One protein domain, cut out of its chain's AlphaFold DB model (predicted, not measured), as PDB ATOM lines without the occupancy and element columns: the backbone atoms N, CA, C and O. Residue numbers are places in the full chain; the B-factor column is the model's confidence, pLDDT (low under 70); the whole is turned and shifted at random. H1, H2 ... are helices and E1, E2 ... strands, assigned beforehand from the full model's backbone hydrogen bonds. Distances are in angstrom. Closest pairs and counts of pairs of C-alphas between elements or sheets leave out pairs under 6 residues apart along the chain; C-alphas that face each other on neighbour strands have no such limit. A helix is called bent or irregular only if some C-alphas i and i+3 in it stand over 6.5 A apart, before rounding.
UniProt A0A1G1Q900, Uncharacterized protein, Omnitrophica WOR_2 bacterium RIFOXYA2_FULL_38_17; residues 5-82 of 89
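What this domain is: This is residues 5 to 82 of the 89 residues of an uncharacterized protein of Omnitrophica WOR_2 bacterium RIFOXYA2_FULL_38_17 (UniProt A0A1G1Q900). Helix H3 lies in the middle, with the long helix H2 crossing it steeply on one side and, on the other side, a small hairpin of strands E1 and E2 whose second strand leads straight into helix H4. H2 and H4 are at opposite ends of the model, the short H1 comes near H2 and H3, and a long loop, residues 26 to 42, runs from the end of H2 back to the beginning of H3. The parts meet at few places, and H2 and H3 are the one pair of helices that touch. The printed part has 78 residues, with four named helices and two named strands in the order H1, H2, H3, E1, E2, H4; the class is mostly helix, and the two-stranded sheet, order E1 - E2, is antiparallel. The whole is compact, with a radius of gyration of the C-alphas of 13.0 A and spans of 34 by 30 by 23 A.

How they stand to each other: H1, residues 5 to 8, is close to but not clearly touching H2, residues 11 to 25; their closest C-alphas, of Arg 8 and Ile 14, are 6.6 A apart. H2 touches H3, residues 43 to 54, through residues 17 to 21 of H2 and 48 to 52 of H3 alone, the closest C-alphas being those of Ile 17 and Leu 52 at 7.5 A. H2 and H3 run the same way at a steep tilt of 57 degrees. E1, residues 60 to 62, and E2, residues 68 to 70, form an antiparallel hairpin with 149 degrees between their directions; N 61 and O 69 are within hydrogen-bond range at 2.8 A, and N 69 and O 61 at 2.9 A. H4, residues 71 to 81, is close to but not clearly touching H3, with the C-alphas of Ser 49 and Ser 71 closest at 7.5 A and a steep tilt of 58 degrees, opposite ways. H2 and H4 are apart. Every O i to N i+4 pair is within hydrogen-bond range in H2 and H4, and 7 of 8 are in H3; H1 is too short for such a pair.

Where its parts are: H1 begins at C-alpha 5, (-58.282, -10.465, -15.457). From first to last C-alpha, H2 is 20.9 A long, H3 16.7 A and H4 15.1 A. H3 is neither bent nor irregular, but only just: C-alphas 46 and 49 are 6.3 A apart. H4 ends at C-alpha 81, (-65.427, 12.954, -18.664).

The domain as a whole: The two C-alphas farthest apart, of Lys 26 and Lys 82, are 38.8 A apart. The printed part has no cut. The link from H2 to H3, 17 residues, is long; the other links are tight. The mean pLDDT of the printed part is 86.1, and residues 38 to 41 and 81 to 82 are under 70.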
ATOM      1  N   ARG A   5     -58.626  -9.691 -16.661       82.19
ATOM      2  CA  ARG A   5     -58.282 -10.465 -15.457       82.19
ATOM      3  C   ARG A   5     -57.493 -11.714 -15.822       82.19
ATOM      4  O   ARG A   5     -56.400 -11.913 -15.308       82.19
ATOM      5  N   ARG A   6     -57.984 -12.471 -16.806       86.31
ATOM      6  CA  ARG A   6     -57.320 -13.694 -17.285       86.31
ATOM      7  C   ARG A   6     -55.931 -13.417 -17.854       86.31
ATOM      8  O   ARG A   6     -55.040 -14.241 -17.702       86.31
ATOM      9  N   VAL A   7     -55.746 -12.267 -18.507       86.88
ATOM     10  CA  VAL A   7     -54.429 -11.856 -19.020       86.88
ATOM     11  C   VAL A   7     -53.458 -11.583 -17.873       86.88
ATOM     12  O   VAL A   7     -52.323 -12.039 -17.934       86.88
ATOM     13  N   ARG A   8     -53.900 -10.890 -16.816       88.75
ATOM     14  CA  ARG A   8     -53.050 -10.592 -15.654       88.75
ATOM     15  C   ARG A   8     -52.681 -11.821 -14.828       88.75
ATOM     16  O   ARG A   8     -51.639 -11.822 -14.190       88.75
ATOM     17  N   GLU A   9     -53.521 -12.848 -14.850       89.75
ATOM     18  CA  GLU A   9     -53.270 -14.126 -14.174       89.75
ATOM     19  C   GLU A   9     -52.345 -15.057 -14.972       89.75
ATOM     20  O   GLU A   9     -51.873 -16.055 -14.437       89.75
ATOM     21  N   ALA A  10     -52.074 -14.760 -16.247       93.75
ATOM     22  CA  ALA A  10     -51.219 -15.604 -17.068       93.75
ATOM     23  C   ALA A  10     -49.750 -15.512 -16.618       93.75
ATOM     24  O   ALA A  10     -49.185 -14.419 -16.545       93.75
ATOM     25  N   ASP A  11     -49.098 -16.664 -16.432       94.69
ATOM     26  CA  ASP A  11     -47.696 -16.754 -15.987       94.69
ATOM     27  C   ASP A  11     -46.734 -15.932 -16.852       94.69
ATOM     28  O   ASP A  11     -45.789 -15.324 -16.349       94.69
ATOM     29  N   VAL A  12     -46.990 -15.880 -18.162       93.69
ATOM     30  CA  VAL A  12     -46.193 -15.091 -19.110       93.69
ATOM     31  C   VAL A  12     -46.274 -13.602 -18.774       93.69
ATOM     32  O   VAL A  12     -45.244 -12.938 -18.685       93.69
ATOM     33  N   PHE A  13     -47.480 -13.090 -18.521       93.19
ATOM     34  CA  PHE A  13     -47.689 -11.686 -18.176       93.19
ATOM     35  C   PHE A  13     -47.048 -11.349 -16.828       93.19
ATOM     36  O   PHE A  13     -46.297 -10.380 -16.725       93.19
ATOM     37  N   ILE A  14     -47.283 -12.182 -15.810       94.06
ATOM     38  CA  ILE A  14     -46.695 -12.016 -14.475       94.06
ATOM     39  C   ILE A  14     -45.163 -12.007 -14.567       94.06
ATOM     40  O   ILE A  14     -44.501 -11.118 -14.025       94.06
ATOM     41  N   GLY A  15     -44.589 -12.966 -15.297       96.62
ATOM     42  CA  GLY A  15     -43.151 -13.060 -15.522       96.62
ATOM     43  C   GLY A  15     -42.575 -11.825 -16.217       96.62
ATOM     44  O   GLY A  15     -41.484 -11.375 -15.861       96.62
ATOM     45  N   ASP A  16     -43.300 -11.243 -17.170       94.69
ATOM     46  CA  ASP A  16     -42.882 -10.022 -17.859       94.69
ATOM     47  C   ASP A  16     -42.958  -8.779 -16.960       94.69
ATOM     48  O   ASP A  16     -42.013  -7.987 -16.951       94.69
ATOM     49  N   ILE A  17     -43.987  -8.647 -16.114       95.75
ATOM     50  CA  ILE A  17     -44.047  -7.589 -15.089       95.75
ATOM     51  C   ILE A  17     -42.846  -7.689 -14.139       95.75
ATOM     52  O   ILE A  17     -42.166  -6.690 -13.897       95.75
ATOM     53  N   PHE A  18     -42.495  -8.891 -13.669       96.69
ATOM     54  CA  PHE A  18     -41.317  -9.079 -12.813       96.69
ATOM     55  C   PHE A  18     -40.006  -8.651 -13.483       96.69
ATOM     56  O   PHE A  18     -39.118  -8.109 -12.813       96.69
ATOM     57  N   LYS A  19     -39.861  -8.862 -14.797       96.25
ATOM     58  CA  LYS A  19     -38.685  -8.385 -15.543       96.25
ATOM     59  C   LYS A  19     -38.613  -6.859 -15.529       96.25
ATOM     60  O   LYS A  19     -37.539  -6.324 -15.253       96.25
ATOM     61  N   LEU A  20     -39.733  -6.173 -15.775       95.81
ATOM     62  CA  LEU A  20     -39.796  -4.710 -15.741       95.81
ATOM     63  C   LEU A  20     -39.431  -4.173 -14.354       95.81
ATOM     64  O   LEU A  20     -38.543  -3.330 -14.240       95.81
ATOM     65  N   LEU A  21     -40.034  -4.728 -13.297       95.69
ATOM     66  CA  LEU A  21     -39.760  -4.328 -11.916       95.69
ATOM     67  C   LEU A  21     -38.280  -4.480 -11.557       95.69
ATOM     68  O   LEU A  21     -37.695  -3.576 -10.968       95.69
ATOM     69  N   ARG A  22     -37.633  -5.578 -11.967       96.94
ATOM     70  CA  ARG A  22     -36.198  -5.790 -11.719       96.94
ATOM     71  C   ARG A  22     -35.327  -4.738 -12.406       96.94
ATOM     72  O   ARG A  22     -34.299  -4.348 -11.862       96.94
ATOM     73  N   VAL A  23     -35.694  -4.312 -13.612       96.12
ATOM     74  CA  VAL A  23     -34.953  -3.273 -14.341       96.12
ATOM     75  C   VAL A  23     -35.142  -1.911 -13.670       96.12
ATOM     76  O   VAL A  23     -34.160  -1.202 -13.462       96.12
ATOM     77  N   ILE A  24     -36.361  -1.593 -13.232       95.06
ATOM     78  CA  ILE A  24     -36.661  -0.363 -12.486       95.06
ATOM     79  C   ILE A  24     -35.906  -0.333 -11.151       95.06
ATOM     80  O   ILE A  24     -35.272   0.665 -10.822       95.06
ATOM     81  N   GLN A  25     -35.880  -1.447 -10.411       95.00
ATOM     82  CA  GLN A  25     -35.144  -1.569  -9.145       95.00
ATOM     83  C   GLN A  25     -33.632  -1.352  -9.292       95.00
ATOM     84  O   GLN A  25     -32.975  -0.940  -8.342       95.00
ATOM     85  N   LYS A  26     -33.069  -1.594 -10.481       96.69
ATOM     86  CA  LYS A  26     -31.662  -1.288 -10.788       96.69
ATOM     87  C   LYS A  26     -31.405   0.204 -11.049       96.69
ATOM     88  O   LYS A  26     -30.274   0.572 -11.342       96.69
ATOM     89  N   GLY A  27     -32.431   1.052 -10.952       95.25
ATOM     90  CA  GLY A  27     -32.342   2.497 -11.165       95.25
ATOM     91  C   GLY A  27     -32.533   2.926 -12.619       95.25
ATOM     92  O   GLY A  27     -32.241   4.070 -12.959       95.25
ATOM     93  N   HIS A  28     -33.007   2.034 -13.495       95.31
ATOM     94  CA  HIS A  28     -33.288   2.391 -14.882       95.31
ATOM     95  C   HIS A  28     -34.680   3.006 -15.030       95.31
ATOM     96  O   HIS A  28     -35.662   2.501 -14.489       95.31
ATOM     97  N   VAL A  29     -34.765   4.055 -15.846       92.50
ATOM     98  CA  VAL A  29     -36.037   4.611 -16.318       92.50
ATOM     99  C   VAL A  29     -36.437   3.874 -17.592       92.50
ATOM    100  O   VAL A  29     -35.633   3.746 -18.515       92.50
ATOM    101  N   LEU A  30     -37.673   3.378 -17.639       92.62
ATOM    102  CA  LEU A  30     -38.205   2.632 -18.776       92.62
ATOM    103  C   LEU A  30     -39.253   3.446 -19.531       92.62
ATOM    104  O   LEU A  30     -40.091   4.109 -18.927       92.62
ATOM    105  N   SER A  31     -39.231   3.328 -20.858       91.38
ATOM    106  CA  SER A  31     -40.308   3.776 -21.739       91.38
ATOM    107  C   SER A  31     -40.824   2.574 -22.526       91.38
ATOM    108  O   SER A  31     -40.038   1.841 -23.130       91.38
ATOM    109  N   LEU A  32     -42.136   2.344 -22.482       89.00
ATOM    110  CA  LEU A  32     -42.811   1.269 -23.205       89.00
ATOM    111  C   LEU A  32     -43.661   1.881 -24.318       89.00
ATOM    112  O   LEU A  32     -44.477   2.763 -24.058       89.00
ATOM    113  N   MET A  33     -43.494   1.405 -25.549       84.94
ATOM    114  CA  MET A  33     -44.281   1.896 -26.682       84.94
ATOM    115  C   MET A  33     -45.674   1.241 -26.722       84.94
ATOM    116  O   MET A  33     -45.795   0.014 -26.645       84.94
ATOM    117  N   CYS A  34     -46.725   2.054 -26.877       79.62
ATOM    118  CA  CYS A  34     -48.060   1.612 -27.303       79.62
ATOM    119  C   CYS A  34     -48.154   1.653 -28.838       79.62
ATOM    120  O   CYS A  34     -47.412   2.385 -29.492       79.62
ATOM    121  N   ALA A  35     -49.061   0.860 -29.414       75.38
ATOM    122  CA  ALA A  35     -49.386   0.945 -30.842       75.38
ATOM    123  C   ALA A  35     -50.441   2.037 -31.103       75.38
ATOM    124  O   ALA A  35     -50.575   2.545 -32.212       75.38
ATOM    125  N   GLU A  36     -51.189   2.379 -30.061       77.62
ATOM    126  CA  GLU A  36     -52.318   3.284 -30.050       77.62
ATOM    127  C   GLU A  36     -51.866   4.704 -29.676       77.62
ATOM    128  O   GLU A  36     -51.007   4.884 -28.810       77.62
ATOM    129  N   LYS A  37     -52.439   5.712 -30.346       70.38
ATOM    130  CA  LYS A  37     -52.117   7.131 -30.119       70.38
ATOM    131  C   LYS A  37     -52.762   7.694 -28.853       70.38
ATOM    132  O   LYS A  37     -52.155   8.525 -28.182       70.38
ATOM    133  N   ASP A  38     -53.984   7.259 -28.553       67.44
ATOM    134  CA  ASP A  38     -54.707   7.636 -27.343       67.44
ATOM    135  C   ASP A  38     -54.464   6.575 -26.255       67.44
ATOM    136  O   ASP A  38     -54.727   5.386 -26.481       67.44
ATOM    137  N   PRO A  39     -53.970   6.958 -25.065       65.31
ATOM    138  CA  PRO A  39     -53.827   6.035 -23.948       65.31
ATOM    139  C   PRO A  39     -55.130   5.343 -23.517       65.31
ATOM    140  O   PRO A  39     -55.061   4.212 -23.036       65.31
ATOM    141  N   PHE A  40     -56.300   5.967 -23.704       69.12
ATOM    142  CA  PHE A  40     -57.599   5.351 -23.405       69.12
ATOM    143  C   PHE A  40     -57.979   4.248 -24.399       69.12
ATOM    144  O   PHE A  40     -58.711   3.325 -24.035       69.12
ATOM    145  N   ASP A  41     -57.421   4.296 -25.608       69.06
ATOM    146  CA  ASP A  41     -57.553   3.239 -26.610       69.06
ATOM    147  C   ASP A  41     -56.451   2.170 -26.471       69.06
ATOM    148  O   ASP A  41     -56.576   1.070 -27.014       69.06
ATOM    149  N   CYS A  42     -55.380   2.436 -25.706       70.81
ATOM    150  CA  CYS A  42     -54.295   1.478 -25.490       70.81
ATOM    151  C   CYS A  42     -54.677   0.430 -24.430       70.81
ATOM    152  O   CYS A  42     -54.729   0.700 -23.229       70.81
ATOM    153  N   HIS A  43     -54.803  -0.838 -24.833       71.88
ATOM    154  CA  HIS A  43     -55.002  -1.945 -23.884       71.88
ATOM    155  C   HIS A  43     -53.862  -2.081 -22.857       71.88
ATOM    156  O   HIS A  43     -54.073  -2.627 -21.773       71.88
ATOM    157  N   ARG A  44     -52.658  -1.574 -23.168       75.00
ATOM    158  CA  ARG A  44     -51.521  -1.582 -22.232       75.00
ATOM    159  C   ARG A  44     -51.728  -0.626 -21.062       75.00
ATOM    160  O   ARG A  44     -51.197  -0.915 -19.998       75.00
ATOM    161  N   PHE A  45     -52.512   0.443 -21.216       76.69
ATOM    162  CA  PHE A  45     -52.840   1.324 -20.095       76.69
ATOM    163  C   PHE A  45     -53.628   0.559 -19.024       76.69
ATOM    164  O   PHE A  45     -53.180   0.416 -17.892       76.69
ATOM    165  N   ALA A  46     -54.735  -0.073 -19.416       78.50
ATOM    166  CA  ALA A  46     -55.594  -0.815 -18.490       78.50
ATOM    167  C   ALA A  46     -54.964  -2.105 -17.915       78.50
ATOM    168  O   ALA A  46     -55.499  -2.691 -16.971       78.50
ATOM    169  N   LEU A  47     -53.866  -2.588 -18.505       87.88
ATOM    170  CA  LEU A  47     -53.196  -3.826 -18.100       87.88
ATOM    171  C   LEU A  47     -51.847  -3.574 -17.430       87.88
ATOM    172  O   LEU A  47     -51.653  -3.957 -16.282       87.88
ATOM    173  N   VAL A  48     -50.910  -2.976 -18.163       90.06
ATOM    174  CA  VAL A  48     -49.517  -2.817 -17.736       90.06
ATOM    175  C   VAL A  48     -49.391  -1.657 -16.759       90.06
ATOM    176  O   VAL A  48     -48.801  -1.855 -15.703       90.06
ATOM    177  N   SER A  49     -49.958  -0.483 -17.068       89.56
ATOM    178  CA  SER A  49     -49.894   0.663 -16.147       89.56
ATOM    179  C   SER A  49     -50.555   0.322 -14.818       89.56
ATOM    180  O   SER A  49     -49.896   0.418 -13.790       89.56
ATOM    181  N   TYR A  50     -51.773  -0.230 -14.861       89.31
ATOM    182  CA  TYR A  50     -52.486  -0.684 -13.665       89.31
ATOM    183  C   TYR A  50     -51.650  -1.629 -12.782       89.31
ATOM    184  O   TYR A  50     -51.564  -1.446 -11.567       89.31
ATOM    185  N   GLU A  51     -51.012  -2.651 -13.367       92.94
ATOM    186  CA  GLU A  51     -50.230  -3.610 -12.577       92.94
ATOM    187  C   GLU A  51     -48.932  -2.988 -12.034       92.94
ATOM    188  O   GLU A  51     -48.516  -3.307 -10.920       92.94
ATOM    189  N   LEU A  52     -48.295  -2.073 -12.773       93.38
ATOM    190  CA  LEU A  52     -47.114  -1.345 -12.302       93.38
ATOM    191  C   LEU A  52     -47.456  -0.391 -11.148       93.38
ATOM    192  O   LEU A  52     -46.748  -0.377 -10.141       93.38
ATOM    193  N   GLU A  53     -48.560   0.345 -11.245       92.31
ATOM    194  CA  GLU A  53     -49.035   1.246 -10.187       92.31
ATOM    195  C   GLU A  53     -49.402   0.489  -8.913       92.31
ATOM    196  O   GLU A  53     -49.032   0.898  -7.814       92.31
ATOM    197  N   LYS A  54     -50.032  -0.684  -9.046       91.94
ATOM    198  CA  LYS A  54     -50.297  -1.588  -7.916       91.94
ATOM    199  C   LYS A  54     -49.013  -2.043  -7.204       91.94
ATOM    200  O   LYS A  54     -49.049  -2.382  -6.022       91.94
ATOM    201  N   ASN A  55     -47.877  -2.025  -7.901       92.69
ATOM    202  CA  ASN A  55     -46.544  -2.276  -7.348       92.69
ATOM    203  C   ASN A  55     -45.813  -0.982  -6.919       92.69
ATOM    204  O   ASN A  55     -44.597  -1.003  -6.726       92.69
ATOM    205  N   ASN A  56     -46.540   0.125  -6.724       92.69
ATOM    206  CA  ASN A  56     -46.035   1.444  -6.320       92.69
ATOM    207  C   ASN A  56     -45.022   2.057  -7.301       92.69
ATOM    208  O   ASN A  56     -44.127   2.803  -6.900       92.69
ATOM    209  N   ILE A  57     -45.134   1.728  -8.588       94.19
ATOM    210  CA  ILE A  57     -44.329   2.355  -9.634       94.19
ATOM    211  C   ILE A  57     -45.079   3.567 -10.179       94.19
ATOM    212  O   ILE A  57     -46.227   3.455 -10.597       94.19
ATOM    213  N   ASN A  58     -44.402   4.713 -10.235       92.19
ATOM    214  CA  ASN A  58     -44.939   5.907 -10.880       92.19
ATOM    215  C   ASN A  58     -44.956   5.711 -12.399       92.19
ATOM    216  O   ASN A  58     -43.901   5.537 -13.017       92.19
ATOM    217  N   VAL A  59     -46.142   5.779 -13.000       92.44
ATOM    218  CA  VAL A  59     -46.330   5.640 -14.444       92.44
ATOM    219  C   VAL A  59     -46.792   6.970 -15.039       92.44
ATOM    220  O   VAL A  59     -47.693   7.632 -14.529       92.44
ATOM    221  N   ASN A  60     -46.142   7.361 -16.136       91.62
ATOM    222  CA  ASN A  60     -46.506   8.523 -16.938       91.62
ATOM    223  C   ASN A  60     -46.767   8.086 -18.379       91.62
ATOM    224  O   ASN A  60     -46.089   7.203 -18.909       91.62
ATOM    225  N   HIS A  61     -47.709   8.759 -19.025       88.50
ATOM    226  CA  HIS A  61     -48.083   8.545 -20.413       88.50
ATOM    227  C   HIS A  61     -47.586   9.694 -21.274       88.50
ATOM    228  O   HIS A  61     -47.809  10.858 -20.950       88.50
ATOM    229  N   ILE A  62     -46.928   9.352 -22.378       88.50
ATOM    230  CA  ILE A  62     -46.516  10.312 -23.400       88.50
ATOM    231  C   ILE A  62     -47.695  10.494 -24.356       88.50
ATOM    232  O   ILE A  62     -48.123   9.540 -25.003       88.50
ATOM    233  N   LEU A  63     -48.226  11.711 -24.421       84.81
ATOM    234  CA  LEU A  63     -49.285  12.095 -25.352       84.81
ATOM    235  C   LEU A  63     -48.711  12.349 -26.752       84.81
ATOM    236  O   LEU A  63     -47.513  12.577 -26.907       84.81
ATOM    237  N   GLU A  64     -49.572  12.400 -27.774       82.25
ATOM    238  CA  GLU A  64     -49.162  12.748 -29.149       82.25
ATOM    239  C   GLU A  64     -48.451  14.111 -29.225       82.25
ATOM    240  O   GLU A  64     -47.544  14.301 -30.030       82.25
ATOM    241  N   SER A  65     -48.800  15.043 -28.334       84.88
ATOM    242  CA  SER A  65     -48.133  16.344 -28.209       84.88
ATOM    243  C   SER A  65     -46.709  16.274 -27.639       84.88
ATOM    244  O   SER A  65     -46.035  17.299 -27.564       84.88
ATOM    245  N   GLY A  66     -46.255  15.100 -27.192       85.31
ATOM    246  CA  GLY A  66     -44.992  14.897 -26.480       85.31
ATOM    247  C   GLY A  66     -45.047  15.263 -24.994       85.31
ATOM    248  O   GLY A  66     -44.058  15.087 -24.284       85.31
ATOM    249  N   LEU A  67     -46.189  15.753 -24.504       88.06
ATOM    250  CA  LEU A  67     -46.388  16.041 -23.086       88.06
ATOM    251  C   LEU A  67     -46.583  14.755 -22.284       88.06
ATOM    252  O   LEU A  67     -47.115  13.765 -22.786       88.06
ATOM    253  N   LEU A  68     -46.189  14.807 -21.014       89.75
ATOM    254  CA  LEU A  68     -46.424  13.737 -20.054       89.75
ATOM    255  C   LEU A  68     -47.697  14.008 -19.253       89.75
ATOM    256  O   LEU A  68     -47.949  15.141 -18.845       89.75
ATOM    257  N   ILE A  69     -48.460  12.955 -18.993       89.62
ATOM    258  CA  ILE A  69     -49.562  12.956 -18.033       89.62
ATOM    259  C   ILE A  69     -49.410  11.770 -17.086       89.62
ATOM    260  O   ILE A  69     -49.069  10.672 -17.533       89.62
ATOM    261  N   SER A  70     -49.632  11.978 -15.789       89.62
ATOM    262  CA  SER A  70     -49.590  10.869 -14.839       89.62
ATOM    263  C   SER A  70     -50.801   9.958 -15.032       89.62
ATOM    264  O   SER A  70     -51.864  10.389 -15.489       89.62
ATOM    265  N   SER A  71     -50.651   8.683 -14.694       86.12
ATOM    266  CA  SER A  71     -51.766   7.738 -14.730       86.12
ATOM    267  C   SER A  71     -52.919   8.169 -13.801       86.12
ATOM    268  O   SER A  71     -54.070   8.116 -14.225       86.12
ATOM    269  N   ASN A  72     -52.631   8.759 -12.632       84.94
ATOM    270  CA  ASN A  72     -53.647   9.345 -11.743       84.94
ATOM    271  C   ASN A  72     -54.425  10.504 -12.396       84.94
ATOM    272  O   ASN A  72     -55.651  10.541 -12.336       84.94
ATOM    273  N   ASP A  73     -53.738  11.433 -13.071       85.38
ATOM    274  CA  ASP A  73     -54.412  12.536 -13.775       85.38
ATOM    275  C   ASP A  73     -55.262  12.018 -14.949       85.38
ATOM    276  O   ASP A  73     -56.290  12.602 -15.299       85.38
ATOM    277  N   MET A  74     -54.845  10.917 -15.586       80.75
ATOM    278  CA  MET A  74     -55.653  10.241 -16.604       80.75
ATOM    279  C   MET A  74     -56.910   9.601 -16.019       80.75
ATOM    280  O   MET A  74     -57.984   9.736 -16.610       80.75
ATOM    281  N   GLU A  75     -56.807   8.935 -14.870       80.69
ATOM    282  CA  GLU A  75     -57.969   8.395 -14.161       80.69
ATOM    283  C   GLU A  75     -58.937   9.507 -13.746       80.69
ATOM    284  O   GLU A  75     -60.142   9.393 -13.973       80.69
ATOM    285  N   GLU A  76     -58.428  10.627 -13.230       82.94
ATOM    286  CA  GLU A  76     -59.250  11.786 -12.887       82.94
ATOM    287  C   GLU A  76     -59.966  12.356 -14.120       82.94
ATOM    288  O   GLU A  76     -61.173  12.602 -14.087       82.94
ATOM    289  N   LYS A  77     -59.274  12.487 -15.259       80.06
ATOM    290  CA  LYS A  77     -59.909  12.892 -16.526       80.06
ATOM    291  C   LYS A  77     -61.004  11.926 -16.968       80.06
ATOM    292  O   LYS A  77     -62.037  12.376 -17.467       80.06
ATOM    293  N   LEU A  78     -60.813  10.623 -16.766       75.44
ATOM    294  CA  LEU A  78     -61.832   9.614 -17.054       75.44
ATOM    295  C   LEU A  78     -63.065   9.786 -16.150       75.44
ATOM    296  O   LEU A  78     -64.198   9.677 -16.627       75.44
ATOM    297  N   LEU A  79     -62.843  10.091 -14.869       77.06
ATOM    298  CA  LEU A  79     -63.888  10.370 -13.878       77.06
ATOM    299  C   LEU A  79     -64.607  11.704 -14.116       77.06
ATOM    300  O   LEU A  79     -65.776  11.817 -13.777       77.06
ATOM    301  N   ILE A  80     -63.951  12.709 -14.698       74.62
ATOM    302  CA  ILE A  80     -64.575  13.997 -15.044       74.62
ATOM    303  C   ILE A  80     -65.352  13.887 -16.367       74.62
ATOM    304  O   ILE A  80     -66.457  14.419 -16.489       74.62
ATOM    305  N   GLY A  81     -64.799  13.176 -17.358       61.19
ATOM    306  CA  GLY A  81     -65.427  12.954 -18.664       61.19
ATOM    307  C   GLY A  81     -66.694  12.097 -18.593       61.19
ATOM    308  O   GLY A  81     -67.627  12.289 -19.375       61.19
ATOM    309  N   LYS A  82     -66.783  11.197 -17.608       49.94
ATOM    310  CA  LYS A  82     -68.040  10.575 -17.195       49.94
ATOM    311  C   LYS A  82     -68.578  11.361 -16.007       49.94
ATOM    312  O   LYS A  82     -68.120  11.122 -14.908       49.94
TER     313      LYS A  82